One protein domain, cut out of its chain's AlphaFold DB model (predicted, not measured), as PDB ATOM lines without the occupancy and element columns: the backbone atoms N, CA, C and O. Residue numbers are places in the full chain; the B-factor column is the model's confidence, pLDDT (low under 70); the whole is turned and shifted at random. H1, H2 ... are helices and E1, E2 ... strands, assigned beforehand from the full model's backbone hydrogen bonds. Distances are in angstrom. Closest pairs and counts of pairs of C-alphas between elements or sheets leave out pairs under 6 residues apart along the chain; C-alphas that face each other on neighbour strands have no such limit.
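What this domain is: This is residues 3 to 143 of the 481 residues of an uncharacterized protein of Campylobacter fetus subsp. testudinum (UniProt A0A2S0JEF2). A small, twisted sheet of four parallel strands stands toward one end of an elongated body, with H1 along one face and H2 along the other, and H3 rises from the sheet to form with H1 and H6 a bundle, three helices side by side, that leads away from it. H7 crosses H3 with residues 127 to 134, while H4 and H5 lie at the far end of the bundle, opposite the long link of residues 37 to 54. The 141 printed residues hold seven named helices and four named strands, in the order E1 H1 E2 E3 H2 E4 H3 H4 H5 H6 H7; the sheet's order is E2 E1 E3 E4, and the class is mixed, helices and strands. The whole is compact, with a radius of gyration of the C-alphas of 16.0 A and spans of 48 by 31 by 23 A.

Where its parts are: E1, residues 3 to 7, begins at C-alpha 3 (7.909, 42.559, -39.862). H1, residues 11 to 27, is 23.4 A long. E2 is residues 31 to 36, 14.2 A, and E3 residues 55 to 59. H2 is residues 64 to 73, 14.3 A, and E4 residues 78 to 81. H3, residues 82 to 94, begins at C-alpha 82 (9.413, 46.928, -26.425) and is 18.0 A long. H4 is residues 97 to 100, H5 residues 102 to 107, and H6 residues 109 to 121, 17.7 A. H7, residues 127 to 143, is 24.1 A long and ends at C-alpha 143 (34.372, 46.875, -11.901).

How they stand to each other: N 4 and O 33 of E1 and E2 are 2.9 A apart, N 58 and O 5 of E3 and E1 2.8 A, and N 57 and O 78 of E3 and E4 2.8 A, each within hydrogen-bond range. E1, H1, E2 and E3, H2, E4 are strand-helix-strand units, two parallel neighbour strands with a helix between, each with a right-handed crossover. H1 lies over E2 and E1 at a height over the sheet of 9.6 A; H2 lies over E3 on the opposite face, at 9.3 A. H3, on the same face as H1, stands up from the sheet at 67 degrees. H6 touches H1, closest C-alphas Leu 113 and Ile 19, 6.5 A, at a shallow tilt of 17 degrees, opposite ways. H6 touches H3, closest C-alphas Ala 114 and Phe 90, 6.6 A. H7 touches H3 with residues 127 to 134 alone, closest C-alphas Leu 131 and Asn 91, 5.7 A, at a steep tilt of 49 degrees. H7 touches H5 with residues 138 to 142 alone, closest C-alphas Lys 141 and Ile 102, 7.2 A. H4 and H5 are close but not clearly touching, closest C-alphas Leu 99 and Leu 105, 5.9 A. Every O i to N i+4 pair is within hydrogen-bond range in H1, H2, H3, H6 and H7; H5 has 1 of 2, and H4 is too short for such a pair.

The domain as a whole: The C-alphas farthest apart, of Pro 42 and Asp 101, are 49.5 A apart. The printed part has no cut; the link E2 to E3 is long, 18 residues, and the others are tight. The mean pLDDT of the printed part is 78.6, with 20 residues under 70, among them 96 to 100 and 120 to 128.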
ATOM      1  N   LYS A   3       7.915  41.097 -39.751       87.12
ATOM      2  CA  LYS A   3       7.909  42.559 -39.862       87.12
ATOM      3  C   LYS A   3       7.730  43.181 -38.478       87.12
ATOM      4  O   LYS A   3       6.707  42.954 -37.828       87.12
ATOM      5  N   ILE A   4       8.710  43.966 -38.037       89.00
ATOM      6  CA  ILE A   4       8.669  44.707 -36.771       89.00
ATOM      7  C   ILE A   4       8.214  46.136 -37.042       89.00
ATOM      8  O   ILE A   4       8.792  46.822 -37.885       89.00
ATOM      9  N   TYR A   5       7.250  46.622 -36.273       89.75
ATOM     10  CA  TYR A   5       6.902  48.038 -36.238       89.75
ATOM     11  C   TYR A   5       7.127  48.597 -34.836       89.75
ATOM     12  O   TYR A   5       6.653  48.032 -33.855       89.75
ATOM     13  N   LEU A   6       7.842  49.711 -34.731       89.31
ATOM     14  CA  LEU A   6       8.023  50.455 -33.486       89.31
ATOM     15  C   LEU A   6       7.005  51.586 -33.413       89.31
ATOM     16  O   LEU A   6       6.807  52.293 -34.398       89.31
ATOM     17  N   TYR A   7       6.360  51.756 -32.262       87.50
ATOM     18  CA  TYR A   7       5.258  52.708 -32.114       87.50
ATOM     19  C   TYR A   7       5.278  53.382 -30.727       87.50
ATOM     20  O   TYR A   7       5.392  52.677 -29.717       87.50
ATOM     21  N   PRO A   8       5.179  54.722 -30.624       81.56
ATOM     22  CA  PRO A   8       5.048  55.718 -31.694       81.56
ATOM     23  C   PRO A   8       6.416  56.185 -32.226       81.56
ATOM     24  O   PRO A   8       7.454  55.746 -31.725       81.56
ATOM     25  N   ASN A   9       6.441  57.096 -33.203       78.75
ATOM     26  CA  ASN A   9       7.676  57.667 -33.730       78.75
ATOM     27  C   ASN A   9       8.260  58.670 -32.733       78.75
ATOM     28  O   ASN A   9       7.918  59.852 -32.700       78.75
ATOM     29  N   ASN A  10       9.157  58.177 -31.887       69.94
ATOM     30  CA  ASN A  10       9.850  58.965 -30.883       69.94
ATOM     31  C   ASN A  10      11.318  58.526 -30.753       69.94
ATOM     32  O   ASN A  10      11.764  57.553 -31.358       69.94
ATOM     33  N   GLU A  11      12.089  59.243 -29.938       66.06
ATOM     34  CA  GLU A  11      13.499  58.927 -29.666       66.06
ATOM     35  C   GLU A  11      13.695  57.499 -29.133       66.06
ATOM     36  O   GLU A  11      14.629  56.801 -29.529       66.06
ATOM     37  N   ASP A  12      12.779  57.031 -28.284       72.12
ATOM     38  CA  ASP A  12      12.809  55.673 -27.753       72.12
ATOM     39  C   ASP A  12      12.616  54.632 -28.881       72.12
ATOM     40  O   ASP A  12      13.225  53.566 -28.834       72.12
ATOM     41  N   ALA A  13      11.835  54.922 -29.927       77.12
ATOM     42  CA  ALA A  13      11.706  54.096 -31.128       77.12
ATOM     43  C   ALA A  13      12.968  54.149 -32.005       77.12
ATOM     44  O   ALA A  13      13.392  53.117 -32.520       77.12
ATOM     45  N   PHE A  14      13.639  55.297 -32.132       75.19
ATOM     46  CA  PHE A  14      14.922  55.369 -32.847       75.19
ATOM     47  C   PHE A  14      16.007  54.517 -32.174       75.19
ATOM     48  O   PHE A  14      16.669  53.715 -32.834       75.19
ATOM     49  N   TYR A  15      16.155  54.628 -30.853       76.06
ATOM     50  CA  TYR A  15      17.101  53.796 -30.105       76.06
ATOM     51  C   TYR A  15      16.697  52.323 -30.084       76.06
ATOM     52  O   TYR A  15      17.558  51.447 -30.163       76.06
ATOM     53  N   ALA A  16      15.396  52.038 -30.022       81.25
ATOM     54  CA  ALA A  16      14.881  50.684 -30.139       81.25
ATOM     55  C   ALA A  16      15.232  50.055 -31.490       81.25
ATOM     56  O   ALA A  16      15.693  48.914 -31.531       81.25
ATOM     57  N   LYS A  17      15.071  50.815 -32.580       84.69
ATOM     58  CA  LYS A  17      15.452  50.395 -33.930       84.69
ATOM     59  C   LYS A  17      16.943  50.092 -34.006       84.69
ATOM     60  O   LYS A  17      17.292  49.019 -34.476       84.69
ATOM     61  N   TYR A  18      17.793  50.977 -33.483       82.75
ATOM     62  CA  TYR A  18      19.241  50.752 -33.434       82.75
ATOM     63  C   TYR A  18      19.600  49.442 -32.717       82.75
ATOM     64  O   TYR A  18      20.325  48.618 -33.270       82.75
ATOM     65  N   ILE A  19      19.038  49.207 -31.522       82.75
ATOM     66  CA  ILE A  19      19.264  47.962 -30.771       82.75
ATOM     67  C   ILE A  19      18.804  46.749 -31.586       82.75
ATOM     68  O   ILE A  19      19.537  45.772 -31.687       82.75
ATOM     69  N   LEU A  20      17.602  46.794 -32.163       85.19
ATOM     70  CA  LEU A  20      17.056  45.676 -32.931       85.19
ATOM     71  C   LEU A  20      17.898  45.356 -34.166       85.19
ATOM     72  O   LEU A  20      18.176  44.184 -34.387       85.19
ATOM     73  N   THR A  21      18.320  46.362 -34.933       84.06
ATOM     74  CA  THR A  21      19.182  46.173 -36.109       84.06
ATOM     75  C   THR A  21      20.482  45.473 -35.721       84.06
ATOM     76  O   THR A  21      20.798  44.427 -36.277       84.06
ATOM     77  N   GLU A  22      21.165  45.950 -34.679       80.31
ATOM     78  CA  GLU A  22      22.396  45.317 -34.194       80.31
ATOM     79  C   GLU A  22      22.177  43.866 -33.720       80.31
ATOM     80  O   GLU A  22      23.039  43.007 -33.905       80.31
ATOM     81  N   LEU A  23      21.022  43.569 -33.113       79.44
ATOM     82  CA  LEU A  23      20.675  42.212 -32.675       79.44
ATOM     83  C   LEU A  23      20.301  41.275 -33.837       79.44
ATOM     84  O   LEU A  23      20.573  40.076 -33.751       79.44
ATOM     85  N   ILE A  24      19.695  41.790 -34.907       80.19
ATOM     86  CA  ILE A  24      19.408  41.026 -36.133       80.19
ATOM     87  C   ILE A  24      20.718  40.657 -36.815       80.19
ATOM     88  O   ILE A  24      20.980  39.471 -37.023       80.19
ATOM     89  N   ASP A  25      21.557  41.658 -37.079       71.19
ATOM     90  CA  ASP A  25      22.763  41.505 -37.892       71.19
ATOM     91  C   ASP A  25      23.787  40.569 -37.239       71.19
ATOM     92  O   ASP A  25      24.495  39.837 -37.928       71.19
ATOM     93  N   LYS A  26      23.870  40.577 -35.901       69.00
ATOM     94  CA  LYS A  26      24.944  39.893 -35.160       69.00
ATOM     95  C   LYS A  26      24.490  38.703 -34.317       69.00
ATOM     96  O   LYS A  26      25.330  37.884 -33.956       69.00
ATOM     97  N   TYR A  27      23.202  38.602 -33.975       68.06
ATOM     98  CA  TYR A  27      22.721  37.665 -32.943       68.06
ATOM     99  C   TYR A  27      21.473  36.867 -33.343       68.06
ATOM    100  O   TYR A  27      20.815  36.267 -32.493       68.06
ATOM    101  N   GLY A  28      21.156  36.817 -34.641       66.12
ATOM    102  CA  GLY A  28      20.197  35.858 -35.196       66.12
ATOM    103  C   GLY A  28      18.726  36.162 -34.901       66.12
ATOM    104  O   GLY A  28      17.878  35.277 -35.063       66.12
ATOM    105  N   LEU A  29      18.386  37.392 -34.490       72.94
ATOM    106  CA  LEU A  29      16.989  37.824 -34.439       72.94
ATOM    107  C   LEU A  29      16.432  37.835 -35.877       72.94
ATOM    108  O   LEU A  29      16.848  38.632 -36.704       72.94
ATOM    109  N   LYS A  30      15.499  36.932 -36.204       73.88
ATOM    110  CA  LYS A  30      14.939  36.826 -37.565       73.88
ATOM    111  C   LYS A  30      13.855  37.882 -37.808       73.88
ATOM    112  O   LYS A  30      12.686  37.654 -37.479       73.88
ATOM    113  N   ALA A  31      14.224  38.991 -38.438       80.25
ATOM    114  CA  ALA A  31      13.295  39.978 -38.983       80.25
ATOM    115  C   ALA A  31      13.761  40.447 -40.365       80.25
ATOM    116  O   ALA A  31      14.953  40.628 -40.582       80.25
ATOM    117  N   ASP A  32      12.822  40.617 -41.292       80.94
ATOM    118  CA  ASP A  32      13.077  41.127 -42.649       80.94
ATOM    119  C   ASP A  32      12.823  42.636 -42.764       80.94
ATOM    120  O   ASP A  32      13.204  43.256 -43.754       80.94
ATOM    121  N   PHE A  33      12.183  43.242 -41.759       83.00
ATOM    122  CA  PHE A  33      11.808  44.649 -41.789       83.00
ATOM    123  C   PHE A  33      11.673  45.257 -40.386       83.00
ATOM    124  O   PHE A  33      11.060  44.652 -39.505       83.00
ATOM    125  N   ILE A  34      12.175  46.489 -40.206       86.00
ATOM    126  CA  ILE A  34      11.892  47.342 -39.037       86.00
ATOM    127  C   ILE A  34      11.386  48.718 -39.491       86.00
ATOM    128  O   ILE A  34      12.160  49.573 -39.951       86.00
ATOM    129  N   GLY A  35      10.090  48.951 -39.297       85.12
ATOM    130  CA  GLY A  35       9.413  50.228 -39.525       85.12
ATOM    131  C   GLY A  35       9.150  50.997 -38.232       85.12
ATOM    132  O   GLY A  35       9.180  50.433 -37.139       85.12
ATOM    133  N   ILE A  36       8.870  52.293 -38.359       86.31
ATOM    134  CA  ILE A  36       8.388  53.143 -37.264       86.31
ATOM    135  C   ILE A  36       7.022  53.694 -37.682       86.31
ATOM    136  O   ILE A  36       6.889  54.179 -38.803       86.31
ATOM    137  N   LEU A  37       6.028  53.600 -36.800       86.88
ATOM    138  CA  LEU A  37       4.661  54.084 -37.015       86.88
ATOM    139  C   LEU A  37       4.358  55.274 -36.107       86.88
ATOM    140  O   LEU A  37       4.886  55.359 -34.998       86.88
ATOM    141  N   ASP A  38       3.465  56.157 -36.550       82.06
ATOM    142  CA  ASP A  38       2.930  57.249 -35.736       82.06
ATOM    143  C   ASP A  38       1.560  57.692 -36.248       82.06
ATOM    144  O   ASP A  38       1.407  57.994 -37.427       82.06
ATOM    145  N   ASP A  39       0.582  57.799 -35.350       81.19
ATOM    146  CA  ASP A  39      -0.773  58.234 -35.713       81.19
ATOM    147  C   ASP A  39      -0.846  59.714 -36.102       81.19
ATOM    148  O   ASP A  39      -1.834  60.144 -36.689       81.19
ATOM    149  N   ASN A  40       0.177  60.507 -35.774       78.00
ATOM    150  CA  ASN A  40       0.232  61.925 -36.119       78.00
ATOM    151  C   ASN A  40       0.944  62.180 -37.455       78.00
ATOM    152  O   ASN A  40       1.061  63.335 -37.862       78.00
ATOM    153  N   ILE A  41       1.457  61.138 -38.122       72.62
ATOM    154  CA  ILE A  41       2.183  61.271 -39.387       72.62
ATOM    155  C   ILE A  41       1.328  60.685 -40.516       72.62
ATOM    156  O   ILE A  41       1.151  59.465 -40.569       72.62
ATOM    157  N   PRO A  42       0.853  61.520 -41.459       75.88
ATOM    158  CA  PRO A  42       0.094  61.051 -42.608       75.88
ATOM    159  C   PRO A  42       0.835  59.963 -43.396       75.88
ATOM    160  O   PRO A  42       1.968  60.152 -43.830       75.88
ATOM    161  N   GLY A  43       0.181  58.820 -43.582       80.12
ATOM    162  CA  GLY A  43       0.702  57.644 -44.285       80.12
ATOM    163  C   GLY A  43       1.375  56.604 -43.383       80.12
ATOM    164  O   GLY A  43       1.544  55.469 -43.820       80.12
ATOM    165  N   ASN A  44       1.722  56.952 -42.141       82.25
ATOM    166  CA  ASN A  44       2.388  56.063 -41.181       82.25
ATOM    167  C   ASN A  44       1.511  55.731 -39.964       82.25
ATOM    168  O   ASN A  44       2.004  55.184 -38.972       82.25
ATOM    169  N   GLU A  45       0.224  56.067 -40.027       88.25
ATOM    170  CA  GLU A  45      -0.728  55.794 -38.961       88.25
ATOM    171  C   GLU A  45      -0.987  54.291 -38.835       88.25
ATOM    172  O   GLU A  45      -1.043  53.551 -39.823       88.25
ATOM    173  N   ILE A  46      -1.209  53.825 -37.605       86.88
ATOM    174  CA  ILE A  46      -1.376  52.393 -37.339       86.88
ATOM    175  C   ILE A  46      -2.588  51.784 -38.056       86.88
ATOM    176  O   ILE A  46      -2.561  50.618 -38.439       86.88
ATOM    177  N   ASN A  47      -3.638  52.580 -38.268       85.44
ATOM    178  CA  ASN A  47      -4.866  52.164 -38.944       85.44
ATOM    179  C   ASN A  47      -4.702  52.007 -40.465       85.44
ATOM    180  O   ASN A  47      -5.539  51.356 -41.086       85.44
ATOM    181  N   LYS A  48      -3.641  52.569 -41.060       85.69
ATOM    182  CA  LYS A  48      -3.312  52.391 -42.481       85.69
ATOM    183  C   LYS A  48      -2.460  51.153 -42.744       85.69
ATOM    184  O   LYS A  48      -2.309  50.750 -43.895       85.69
ATOM    185  N   ILE A  49      -1.917  50.531 -41.699       84.25
ATOM    186  CA  ILE A  49      -1.142  49.299 -41.822       84.25
ATOM    187  C   ILE A  49      -2.077  48.099 -41.678       84.25
ATOM    188  O   ILE A  49      -2.723  47.914 -40.649       84.25
ATOM    189  N   LEU A  50      -2.109  47.245 -42.700       80.19
ATOM    190  CA  LEU A  50      -2.842  45.979 -42.666       80.19
ATOM    191  C   LEU A  50      -2.080  44.952 -41.803       80.19
ATOM    192  O   LEU A  50      -0.962  44.568 -42.168       80.19
ATOM    193  N   PRO A  51      -2.652  44.471 -40.681       76.19
ATOM    194  CA  PRO A  51      -2.018  43.437 -39.876       76.19
ATOM    195  C   PRO A  51      -1.913  42.135 -40.677       76.19
ATOM    196  O   PRO A  51      -2.903  41.650 -41.218       76.19
ATOM    197  N   ASN A  52      -0.726  41.529 -40.720       78.06
ATOM    198  CA  ASN A  52      -0.551  40.162 -41.215       78.06
ATOM    199  C   ASN A  52       0.004  39.255 -40.104       78.06
ATOM    200  O   ASN A  52       0.546  39.741 -39.111       78.06
ATOM    201  N   LYS A  53      -0.099  37.929 -40.270       76.94
ATOM    202  CA  LYS A  53       0.340  36.945 -39.256       76.94
ATOM    203  C   LYS A  53       1.824  37.054 -38.865       76.94
ATOM    204  O   LYS A  53       2.196  36.598 -37.789       76.94
ATOM    205  N   ASN A  54       2.649  37.677 -39.708       82.12
ATOM    206  CA  ASN A  54       4.087  37.854 -39.495       82.12
ATOM    207  C   ASN A  54       4.452  39.273 -39.021       82.12
ATOM    208  O   ASN A  54       5.633  39.595 -38.922       82.12
ATOM    209  N   SER A  55       3.467  40.136 -38.756       84.00
ATOM    210  CA  SER A  55       3.684  41.513 -38.314       84.00
ATOM    211  C   SER A  55       3.482  41.621 -36.815       84.00
ATOM    212  O   SER A  55       2.481  41.145 -36.273       84.00
ATOM    213  N   PHE A  56       4.408  42.292 -36.143       88.12
ATOM    214  CA  PHE A  56       4.271  42.602 -34.729       88.12
ATOM    215  C   PHE A  56       4.661  44.043 -34.427       88.12
ATOM    216  O   PHE A  56       5.518  44.631 -35.088       88.12
ATOM    217  N   ILE A  57       4.009  44.604 -33.413       90.25
ATOM    218  CA  ILE A  57       4.214  45.976 -32.963       90.25
ATOM    219  C   ILE A  57       4.911  45.964 -31.607       90.25
ATOM    220  O   ILE A  57       4.426  45.365 -30.650       90.25
ATOM    221  N   LEU A  58       6.036  46.661 -31.517       90.00
ATOM    222  CA  LEU A  58       6.742  46.932 -30.277       90.00
ATOM    223  C   LEU A  58       6.448  48.363 -29.835       90.00
ATOM    224  O   LEU A  58       6.804  49.331 -30.511       90.00
ATOM    225  N   ILE A  59       5.802  48.498 -28.683       85.31
ATOM    226  CA  ILE A  59       5.425  49.808 -28.152       85.31
ATOM    227  C   ILE A  59       6.570  50.345 -27.298       85.31
ATOM    228  O   ILE A  59       6.915  49.757 -26.271       85.31
ATOM    229  N   SER A  60       7.158  51.462 -27.729       78.00
ATOM    230  CA  SER A  60       8.305  52.115 -27.088       78.00
ATOM    231  C   SER A  60       7.854  53.413 -26.409       78.00
ATOM    232  O   SER A  60       8.048  54.520 -26.912       78.00
ATOM    233  N   CYS A  61       7.145  53.285 -25.280       75.06
ATOM    234  CA  CYS A  61       6.606  54.431 -24.545       75.06
ATOM    235  C   CYS A  61       6.655  54.228 -23.024       75.06
ATOM    236  O   CYS A  61       6.087  53.279 -22.488       75.06
ATOM    237  N   PHE A  62       7.286  55.164 -22.311       68.50
ATOM    238  CA  PHE A  62       7.411  55.118 -20.845       68.50
ATOM    239  C   PHE A  62       6.267  55.768 -20.074       68.50
ATOM    240  O   PHE A  62       6.116  55.540 -18.864       68.50
ATOM    241  N   ASP A  63       5.504  56.636 -20.733       71.50
ATOM    242  CA  ASP A  63       4.350  57.258 -20.108       71.50
ATOM    243  C   ASP A  63       3.210  56.243 -20.005       71.50
ATOM    244  O   ASP A  63       2.850  55.594 -20.976       71.50
ATOM    245  N   LYS A  64       2.649  56.085 -18.804       74.88
ATOM    246  CA  LYS A  64       1.668  55.027 -18.513       74.88
ATOM    247  C   LYS A  64       0.348  55.251 -19.254       74.88
ATOM    248  O   LYS A  64      -0.254  54.290 -19.727       74.88
ATOM    249  N   ALA A  65      -0.110  56.500 -19.307       77.12
ATOM    250  CA  ALA A  65      -1.384  56.850 -19.920       77.12
ATOM    251  C   ALA A  65      -1.272  56.760 -21.443       77.12
ATOM    252  O   ALA A  65      -2.110  56.129 -22.091       77.12
ATOM    253  N   LEU A  66      -0.185  57.304 -21.996       78.00
ATOM    254  CA  LEU A  66       0.099  57.221 -23.421       78.00
ATOM    255  C   LEU A  66       0.344  55.774 -23.858       78.00
ATOM    256  O   LEU A  66      -0.261  55.344 -24.830       78.00
ATOM    257  N   PHE A  67       1.126  54.988 -23.112       83.69
ATOM    258  CA  PHE A  67       1.335  53.566 -23.397       83.69
ATOM    259  C   PHE A  67       0.006  52.817 -23.510       83.69
ATOM    260  O   PHE A  67      -0.208  52.108 -24.488       83.69
ATOM    261  N   LYS A  68      -0.922  53.010 -22.560       86.56
ATOM    262  CA  LYS A  68      -2.243  52.359 -22.604       86.56
ATOM    263  C   LYS A  68      -3.030  52.757 -23.855       86.56
ATOM    264  O   LYS A  68      -3.634  51.895 -24.488       86.56
ATOM    265  N   LYS A  69      -2.999  54.041 -24.232       87.38
ATOM    266  CA  LYS A  69      -3.631  54.535 -25.465       87.38
ATOM    267  C   LYS A  69      -3.033  53.858 -26.703       87.38
ATOM    268  O   LYS A  69      -3.770  53.269 -27.484       87.38
ATOM    269  N   LEU A  70      -1.708  53.876 -26.836       87.25
ATOM    270  CA  LEU A  70      -0.985  53.257 -27.950       87.25
ATOM    271  C   LEU A  70      -1.257  51.743 -28.030       87.25
ATOM    272  O   LEU A  70      -1.529  51.199 -29.098       87.25
ATOM    273  N   PHE A  71      -1.258  51.058 -26.886       89.62
ATOM    274  CA  PHE A  71      -1.544  49.626 -26.804       89.62
ATOM    275  C   PHE A  71      -2.959  49.282 -27.278       89.62
ATOM    276  O   PHE A  71      -3.156  48.266 -27.946       89.62
ATOM    277  N   ASN A  72      -3.935  50.142 -26.979       89.56
ATOM    278  CA  ASN A  72      -5.305  49.994 -27.463       89.56
ATOM    279  C   ASN A  72      -5.426  50.278 -28.967       89.56
ATOM    280  O   ASN A  72      -6.134  49.548 -29.661       89.56
ATOM    281  N   ASN A  73      -4.714  51.286 -29.479       89.44
ATOM    282  CA  ASN A  73      -4.685  51.594 -30.913       89.44
ATOM    283  C   ASN A  73      -4.132  50.408 -31.726       89.44
ATOM    284  O   ASN A  73      -4.646  50.089 -32.793       89.44
ATOM    285  N   ALA A  74      -3.162  49.676 -31.170       88.56
ATOM    286  CA  ALA A  74      -2.545  48.505 -31.791       88.56
ATOM    287  C   ALA A  74      -3.347  47.194 -31.657       88.56
ATOM    288  O   ALA A  74      -2.797  46.116 -31.898       88.56
ATOM    289  N   LYS A  75      -4.632  47.231 -31.266       87.31
ATOM    290  CA  LYS A  75      -5.392  46.022 -30.892       87.31
ATOM    291  C   LYS A  75      -5.454  44.918 -31.961       87.31
ATOM    292  O   LYS A  75      -5.559  43.749 -31.595       87.31
ATOM    293  N   GLY A  76      -5.368  45.286 -33.241       84.50
ATOM    294  CA  GLY A  76      -5.385  44.362 -34.384       84.50
ATOM    295  C   GLY A  76      -4.058  43.651 -34.667       84.50
ATOM    296  O   GLY A  76      -4.014  42.773 -35.521       84.50
ATOM    297  N   PHE A  77      -2.983  43.999 -33.958       87.69
ATOM    298  CA  PHE A  77      -1.658  43.411 -34.131       87.69
ATOM    299  C   PHE A  77      -1.273  42.521 -32.949       87.69
ATOM    300  O   PHE A  77      -1.684  42.761 -31.805       87.69
ATOM    301  N   ARG A  78      -0.372  41.561 -33.207       88.69
ATOM    302  CA  ARG A  78       0.490  41.024 -32.149       88.69
ATOM    303  C   ARG A  78       1.331  42.183 -31.622       88.69
ATOM    304  O   ARG A  78       2.056  42.812 -32.389       88.69
ATOM    305  N   ARG A  79       1.201  42.491 -30.338       90.88
ATOM    306  CA  ARG A  79       1.790  43.686 -29.736       90.88
ATOM    307  C   ARG A  79       2.467  43.347 -28.426       90.88
ATOM    308  O   ARG A  79       1.878  42.669 -27.590       90.88
ATOM    309  N   ASP A  80       3.671  43.864 -28.256       87.62
ATOM    310  CA  ASP A  80       4.471  43.675 -27.060       87.62
ATOM    311  C   ASP A  80       5.011  45.025 -26.582       87.62
ATOM    312  O   ASP A  80       5.258  45.954 -27.357       87.62
ATOM    313  N   ASP A  81       5.213  45.138 -25.274       85.75
ATOM    314  CA  ASP A  81       6.032  46.205 -24.717       85.75
ATOM    315  C   ASP A  81       7.483  46.002 -25.189       85.75
ATOM    316  O   ASP A  81       8.075  44.944 -24.939       85.75
ATOM    317  N   PHE A  82       8.055  47.006 -25.868       85.12
ATOM    318  CA  PHE A  82       9.413  46.928 -26.425       85.12
ATOM    319  C   PHE A  82      10.425  46.495 -25.362       85.12
ATOM    320  O   PHE A  82      11.277  45.634 -25.596       85.12
ATOM    321  N   THR A  83      10.311  47.067 -24.163       78.12
ATOM    322  CA  THR A  83      11.288  46.838 -23.105       78.12
ATOM    323  C   THR A  83      11.213  45.418 -22.552       78.12
ATOM    324  O   THR A  83      12.245  44.808 -22.271       78.12
ATOM    325  N   THR A  84      10.013  44.853 -22.447       81.56
ATOM    326  CA  THR A  84       9.791  43.476 -21.998       81.56
ATOM    327  C   THR A  84      10.284  42.479 -23.042       81.56
ATOM    328  O   THR A  84      10.997  41.535 -22.687       81.56
ATOM    329  N   PHE A  85       9.979  42.724 -24.321       84.38
ATOM    330  CA  PHE A  85      10.448  41.908 -25.441       84.38
ATOM    331  C   PHE A  85      11.980  41.827 -25.472       84.38
ATOM    332  O   PHE A  85      12.557  40.738 -25.402       84.38
ATOM    333  N   ILE A  86      12.645  42.985 -25.481       83.31
ATOM    334  CA  ILE A  86      14.109  43.064 -25.515       83.31
ATOM    335  C   ILE A  86      14.742  42.502 -24.243       83.31
ATOM    336  O   ILE A  86      15.754  41.808 -24.324       83.31
ATOM    337  N   SER A  87      14.144  42.729 -23.068       80.81
ATOM    338  CA  SER A  87      14.690  42.179 -21.820       80.81
ATOM    339  C   SER A  87      14.707  40.652 -21.820       80.81
ATOM    340  O   SER A  87      15.683  40.050 -21.378       80.81
ATOM    341  N   SER A  88      13.649  40.016 -22.336       80.88
ATOM    342  CA  SER A  88      13.592  38.557 -22.490       80.88
ATOM    343  C   SER A  88      14.687  38.051 -23.433       80.88
ATOM    344  O   SER A  88      15.359  37.065 -23.130       80.88
ATOM    345  N   PHE A  89      14.921  38.766 -24.535       81.31
ATOM    346  CA  PHE A  89      15.980  38.435 -25.484       81.31
ATOM    347  C   PHE A  89      17.375  38.533 -24.852       81.31
ATOM    348  O   PHE A  89      18.137  37.568 -24.901       81.31
ATOM    349  N   PHE A  90      17.686  39.647 -24.177       81.94
ATOM    350  CA  PHE A  90      18.958  39.784 -23.469       81.94
ATOM    351  C   PHE A  90      19.125  38.732 -22.379       81.94
ATOM    352  O   PHE A  90      20.206  38.180 -22.274       81.94
ATOM    353  N   ASN A  91      18.089  38.399 -21.603       78.75
ATOM    354  CA  ASN A  91      18.193  37.345 -20.587       78.75
ATOM    355  C   ASN A  91      18.577  35.990 -21.187       78.75
ATOM    356  O   ASN A  91      19.409  35.291 -20.617       78.75
ATOM    357  N   LYS A  92      18.009  35.629 -22.345       77.62
ATOM    358  CA  LYS A  92      18.350  34.375 -23.031       77.62
ATOM    359  C   LYS A  92      19.819  34.330 -23.438       77.62
ATOM    360  O   LYS A  92      20.468  33.320 -23.209       77.62
ATOM    361  N   ILE A  93      20.337  35.424 -23.997       74.19
ATOM    362  CA  ILE A  93      21.741  35.485 -24.417       74.19
ATOM    363  C   ILE A  93      22.671  35.607 -23.207       74.19
ATOM    364  O   ILE A  93      23.717  34.969 -23.164       74.19
ATOM    365  N   LEU A  94      22.290  36.401 -22.204       74.44
ATOM    366  CA  LEU A  94      23.131  36.667 -21.043       74.44
ATOM    367  C   LEU A  94      23.280  35.463 -20.104       74.44
ATOM    368  O   LEU A  94      24.253  35.393 -19.361       74.44
ATOM    369  N   ASN A  95      22.338  34.519 -20.153       70.19
ATOM    370  CA  ASN A  95      22.399  33.259 -19.413       70.19
ATOM    371  C   ASN A  95      23.314  32.206 -20.065       70.19
ATOM    372  O   ASN A  95      23.454  31.113 -19.521       70.19
ATOM    373  N   LEU A  96      23.935  32.493 -21.213       61.91
ATOM    374  CA  LEU A  96      24.945  31.610 -21.788       61.91
ATOM    375  C   LEU A  96      26.221  31.674 -20.928       61.91
ATOM    376  O   LEU A  96      26.737  32.758 -20.649       61.91
ATOM    377  N   ASN A  97      26.739  30.509 -20.519       55.97
ATOM    378  CA  ASN A  97      27.907  30.366 -19.630       55.97
ATOM    379  C   ASN A  97      29.168  31.127 -20.103       55.97
ATOM    380  O   ASN A  97      30.049  31.410 -19.291       55.97
ATOM    381  N   GLU A  98      29.238  31.500 -21.384       57.75
ATOM    382  CA  GLU A  98      30.331  32.250 -22.023       57.75
ATOM    383  C   GLU A  98      30.562  33.651 -21.428       57.75
ATOM    384  O   GLU A  98      31.676  34.168 -21.451       57.75
ATOM    385  N   LEU A  99      29.545  34.265 -20.815       62.53
ATOM    386  CA  LEU A  99      29.657  35.603 -20.214       62.53
ATOM    387  C   LEU A  99      30.293  35.602 -18.819       62.53
ATOM    388  O   LEU A  99      30.370  36.641 -18.160       62.53
ATOM    389  N   ASN A 100      30.776  34.451 -18.351       65.50
ATOM    390  CA  ASN A 100      31.546  34.385 -17.118       65.50
ATOM    391  C   ASN A 100      33.018  34.784 -17.285       65.50
ATOM    392  O   ASN A 100      33.617  35.172 -16.279       65.50
ATOM    393  N   ASP A 101      33.557  34.754 -18.509       74.81
ATOM    394  CA  ASP A 101      34.930  35.162 -18.825       74.81
ATOM    395  C   ASP A 101      35.025  36.676 -19.081       74.81
ATOM    396  O   ASP A 101      34.352  37.237 -19.949       74.81
ATOM    397  N   ILE A 102      35.912  37.351 -18.346       77.31
ATOM    398  CA  ILE A 102      36.165  38.785 -18.498       77.31
ATOM    399  C   ILE A 102      36.689  39.154 -19.891       77.31
ATOM    400  O   ILE A 102      36.315  40.202 -20.417       77.31
ATOM    401  N   ASN A 103      37.484  38.295 -20.531       79.75
ATOM    402  CA  ASN A 103      38.013  38.555 -21.871       79.75
ATOM    403  C   ASN A 103      36.899  38.553 -22.920       79.75
ATOM    404  O   ASN A 103      36.901  39.376 -23.840       79.75
ATOM    405  N   TYR A 104      35.919  37.664 -22.750       77.38
ATOM    406  CA  TYR A 104      34.715  37.642 -23.568       77.38
ATOM    407  C   TYR A 104      33.824  38.860 -23.279       77.38
ATOM    408  O   TYR A 104      33.379  39.531 -24.212       77.38
ATOM    409  N   LEU A 105      33.630  39.223 -22.003       76.25
ATOM    410  CA  LEU A 105      32.850  40.408 -21.611       76.25
ATOM    411  C   LEU A 105      33.384  41.693 -22.251       76.25
ATOM    412  O   LEU A 105      32.603  42.503 -22.751       76.25
ATOM    413  N   LEU A 106      34.705  41.874 -22.289       79.75
ATOM    414  CA  LEU A 106      35.328  43.058 -22.887       79.75
ATOM    415  C   LEU A 106      35.038  43.187 -24.397       79.75
ATOM    416  O   LEU A 106      34.912  44.306 -24.904       79.75
ATOM    417  N   LYS A 107      34.849  42.058 -25.093       78.25
ATOM    418  CA  LYS A 107      34.569  41.981 -26.539       78.25
ATOM    419  C   LYS A 107      33.077  41.854 -26.885       78.25
ATOM    420  O   LYS A 107      32.708  41.950 -28.052       78.25
ATOM    421  N   SER A 108      32.205  41.638 -25.899       77.94
ATOM    422  CA  SER A 108      30.794  41.312 -26.133       77.94
ATOM    423  C   SER A 108      29.963  42.521 -26.586       77.94
ATOM    424  O   SER A 108      29.605  43.382 -25.780       77.94
ATOM    425  N   ASN A 109      29.556  42.563 -27.862       78.19
ATOM    426  CA  ASN A 109      28.609  43.586 -28.336       78.19
ATOM    427  C   ASN A 109      27.221  43.436 -27.696       78.19
ATOM    428  O   ASN A 109      26.565  44.443 -27.440       78.19
ATOM    429  N   VAL A 110      26.796  42.213 -27.352       78.38
ATOM    430  CA  VAL A 110      25.538  41.985 -26.613       78.38
ATOM    431  C   VAL A 110      25.551  42.723 -25.285       78.38
ATOM    432  O   VAL A 110      24.582  43.405 -24.962       78.38
ATOM    433  N   LEU A 111      26.640  42.619 -24.517       79.69
ATOM    434  CA  LEU A 111      26.743  43.293 -23.227       79.69
ATOM    435  C   LEU A 111      26.695  44.814 -23.392       79.69
ATOM    436  O   LEU A 111      26.004  45.491 -22.631       79.69
ATOM    437  N   ARG A 112      27.381  45.353 -24.410       81.19
ATOM    438  CA  ARG A 112      27.334  46.788 -24.746       81.19
ATOM    439  C   ARG A 112      25.902  47.237 -25.025       81.19
ATOM    440  O   ARG A 112      25.447  48.212 -24.425       81.19
ATOM    441  N   LEU A 113      25.175  46.495 -25.860       80.25
ATOM    442  CA  LEU A 113      23.776  46.772 -26.201       80.25
ATOM    443  C   LEU A 113      22.840  46.610 -24.997       80.25
ATOM    444  O   LEU A 113      21.934  47.420 -24.821       80.25
ATOM    445  N   ALA A 114      23.072  45.621 -24.131       80.31
ATOM    446  CA  ALA A 114      22.283  45.405 -22.920       80.31
ATOM    447  C   ALA A 114      22.476  46.546 -21.908       80.31
ATOM    448  O   ALA A 114      21.508  47.079 -21.361       80.31
ATOM    449  N   LEU A 115      23.722  46.980 -21.694       79.56
ATOM    450  CA  LEU A 115      24.043  48.116 -20.827       79.56
ATOM    451  C   LEU A 115      23.522  49.438 -21.403       79.56
ATOM    452  O   LEU A 115      23.019  50.275 -20.647       79.56
ATOM    453  N   PHE A 116      23.576  49.614 -22.725       78.38
ATOM    454  CA  PHE A 116      22.929  50.726 -23.419       78.38
ATOM    455  C   PHE A 116      21.416  50.718 -23.191       78.38
ATOM    456  O   PHE A 116      20.852  51.699 -22.702       78.38
ATOM    457  N   PHE A 117      20.768  49.579 -23.437       77.44
ATOM    458  CA  PHE A 117      19.338  49.391 -23.234       77.44
ATOM    459  C   PHE A 117      18.915  49.713 -21.797       77.44
ATOM    460  O   PHE A 117      17.972  50.471 -21.594       77.44
ATOM    461  N   ILE A 118      19.626  49.224 -20.777       72.38
ATOM    462  CA  ILE A 118      19.312  49.571 -19.381       72.38
ATOM    463  C   ILE A 118      19.539  51.056 -19.101       72.38
ATOM    464  O   ILE A 118      18.764  51.667 -18.357       72.38
ATOM    465  N   SER A 119      20.572  51.654 -19.694       71.62
ATOM    466  CA  SER A 119      20.866  53.073 -19.500       71.62
ATOM    467  C   SER A 119      19.752  53.970 -20.045       71.62
ATOM    468  O   SER A 119      19.471  55.011 -19.450       71.62
ATOM    469  N   PHE A 120      19.084  53.546 -21.122       68.75
ATOM    470  CA  PHE A 120      18.031  54.310 -21.787       68.75
ATOM    471  C   PHE A 120      16.606  53.911 -21.391       68.75
ATOM    472  O   PHE A 120      15.765  54.791 -21.252       68.75
ATOM    473  N   PHE A 121      16.297  52.634 -21.185       68.38
ATOM    474  CA  PHE A 121      14.910  52.151 -21.168       68.38
ATOM    475  C   PHE A 121      14.397  51.693 -19.792       68.38
ATOM    476  O   PHE A 121      13.288  51.182 -19.668       68.38
ATOM    477  N   LYS A 122      15.160  51.874 -18.712       64.00
ATOM    478  CA  LYS A 122      14.785  51.343 -17.390       64.00
ATOM    479  C   LYS A 122      13.483  51.956 -16.855       64.00
ATOM    480  O   LYS A 122      13.495  53.119 -16.456       64.00
ATOM    481  N   ASN A 123      12.404  51.160 -16.761       54.31
ATOM    482  CA  ASN A 123      11.372  51.229 -15.705       54.31
ATOM    483  C   ASN A 123      10.235  50.183 -15.857       54.31
ATOM    484  O   ASN A 123       9.736  49.963 -16.949       54.31
ATOM    485  N   ARG A 124       9.742  49.673 -14.709       51.06
ATOM    486  CA  ARG A 124       8.409  49.053 -14.444       51.06
ATOM    487  C   ARG A 124       8.126  47.554 -14.677       51.06
ATOM    488  O   ARG A 124       7.050  47.141 -14.259       51.06
ATOM    489  N   SER A 125       9.026  46.716 -15.199       57.94
ATOM    490  CA  SER A 125       8.723  45.274 -15.400       57.94
ATOM    491  C   SER A 125       9.487  44.326 -14.457       57.94
ATOM    492  O   SER A 125      10.633  44.584 -14.094       57.94
ATOM    493  N   ASN A 126       8.886  43.189 -14.078       59.00
ATOM    494  CA  ASN A 126       9.594  42.096 -13.388       59.00
ATOM    495  C   ASN A 126      10.649  41.435 -14.297       59.00
ATOM    496  O   ASN A 126      11.685  41.009 -13.794       59.00
ATOM    497  N   ALA A 127      10.458  41.442 -15.623       60.09
ATOM    498  CA  ALA A 127      11.460  40.965 -16.585       60.09
ATOM    499  C   ALA A 127      12.781  41.757 -16.491       60.09
ATOM    500  O   ALA A 127      13.866  41.205 -16.680       60.09
ATOM    501  N   TYR A 128      12.694  43.035 -16.098       67.81
ATOM    502  CA  TYR A 128      13.860  43.865 -15.806       67.81
ATOM    503  C   TYR A 128      14.605  43.420 -14.555       67.81
ATOM    504  O   TYR A 128      15.802  43.661 -14.477       67.81
ATOM    505  N   LYS A 129      13.942  42.850 -13.540       71.00
ATOM    506  CA  LYS A 129      14.623  42.473 -12.289       71.00
ATOM    507  C   LYS A 129      15.663  41.388 -12.551       71.00
ATOM    508  O   LYS A 129      16.794  41.541 -12.112       71.00
ATOM    509  N   ILE A 130      15.293  40.375 -13.334       72.62
ATOM    510  CA  ILE A 130      16.190  39.281 -13.731       72.62
ATOM    511  C   ILE A 130      17.344  39.825 -14.584       72.62
ATOM    512  O   ILE A 130      18.505  39.597 -14.258       72.62
ATOM    513  N   LEU A 131      17.039  40.638 -15.603       75.75
ATOM    514  CA  LEU A 131      18.068  41.242 -16.454       75.75
ATOM    515  C   LEU A 131      19.028  42.137 -15.664       75.75
ATOM    516  O   LEU A 131      20.238  42.080 -15.864       75.75
ATOM    517  N   ASN A 132      18.502  42.958 -14.750       74.38
ATOM    518  CA  ASN A 132      19.328  43.782 -13.873       74.38
ATOM    519  C   ASN A 132      20.201  42.911 -12.967       74.38
ATOM    520  O   ASN A 132      21.364  43.243 -12.828       74.38
ATOM    521  N   ALA A 133      19.686  41.826 -12.380       76.56
ATOM    522  CA  ALA A 133      20.480  40.957 -11.508       76.56
ATOM    523  C   ALA A 133      21.664  40.328 -12.263       76.56
ATOM    524  O   ALA A 133      22.804  40.398 -11.801       76.56
ATOM    525  N   ASN A 134      21.416  39.809 -13.470       75.81
ATOM    526  CA  ASN A 134      22.468  39.276 -14.336       75.81
ATOM    527  C   ASN A 134      23.505  40.351 -14.691       75.81
ATOM    528  O   ASN A 134      24.709  40.137 -14.552       75.81
ATOM    529  N   LEU A 135      23.049  41.537 -15.100       79.12
ATOM    530  CA  LEU A 135      23.945  42.638 -15.448       79.12
ATOM    531  C   LEU A 135      24.684  43.212 -14.237       79.12
ATOM    532  O   LEU A 135      25.827  43.614 -14.394       79.12
ATOM    533  N   GLU A 136      24.091  43.238 -13.043       79.88
ATOM    534  CA  GLU A 136      24.749  43.689 -11.809       79.88
ATOM    535  C   GLU A 136      25.962  42.798 -11.489       79.88
ATOM    536  O   GLU A 136      27.032  43.324 -11.173       79.88
ATOM    537  N   ASN A 137      25.852  41.476 -11.678       79.88
ATOM    538  CA  ASN A 137      26.990  40.559 -11.556       79.88
ATOM    539  C   ASN A 137      28.085  40.861 -12.599       79.88
ATOM    540  O   ASN A 137      29.258  41.016 -12.256       79.88
ATOM    541  N   LEU A 138      27.712  41.023 -13.873       81.50
ATOM    542  CA  LEU A 138      28.673  41.331 -14.944       81.50
ATOM    543  C   LEU A 138      29.349  42.697 -14.751       81.50
ATOM    544  O   LEU A 138      30.559  42.830 -14.926       81.50
ATOM    545  N   VAL A 139      28.591  43.705 -14.324       82.62
ATOM    546  CA  VAL A 139      29.099  45.037 -13.970       82.62
ATOM    547  C   VAL A 139      30.044  44.960 -12.772       82.62
ATOM    548  O   VAL A 139      31.047  45.676 -12.754       82.62
ATOM    549  N   SER A 140      29.773  44.094 -11.792       85.31
ATOM    550  CA  SER A 140      30.681  43.841 -10.668       85.31
ATOM    551  C   SER A 140      32.013  43.263 -11.154       85.31
ATOM    552  O   SER A 140      33.068  43.807 -10.833       85.31
ATOM    553  N   LYS A 141      31.984  42.252 -12.034       86.50
ATOM    554  CA  LYS A 141      33.196  41.682 -12.652       86.50
ATOM    555  C   LYS A 141      33.989  42.721 -13.450       86.50
ATOM    556  O   LYS A 141      35.197  42.838 -13.256       86.50
ATOM    557  N   LEU A 142      33.315  43.521 -14.284       87.06
ATOM    558  CA  LEU A 142      33.936  44.642 -15.003       87.06
ATOM    559  C   LEU A 142      34.555  45.657 -14.031       87.06
ATOM    560  O   LEU A 142      35.664  46.136 -14.251       87.06
ATOM    561  N   SER A 143      33.867  45.963 -12.931       88.75
ATOM    562  CA  SER A 143      34.372  46.875 -11.901       88.75
ATOM    563  C   SER A 143      35.643  46.325 -11.247       88.75
ATOM    564  O   SER A 143      36.630  47.052 -11.147       88.75
TER     565      SER A 143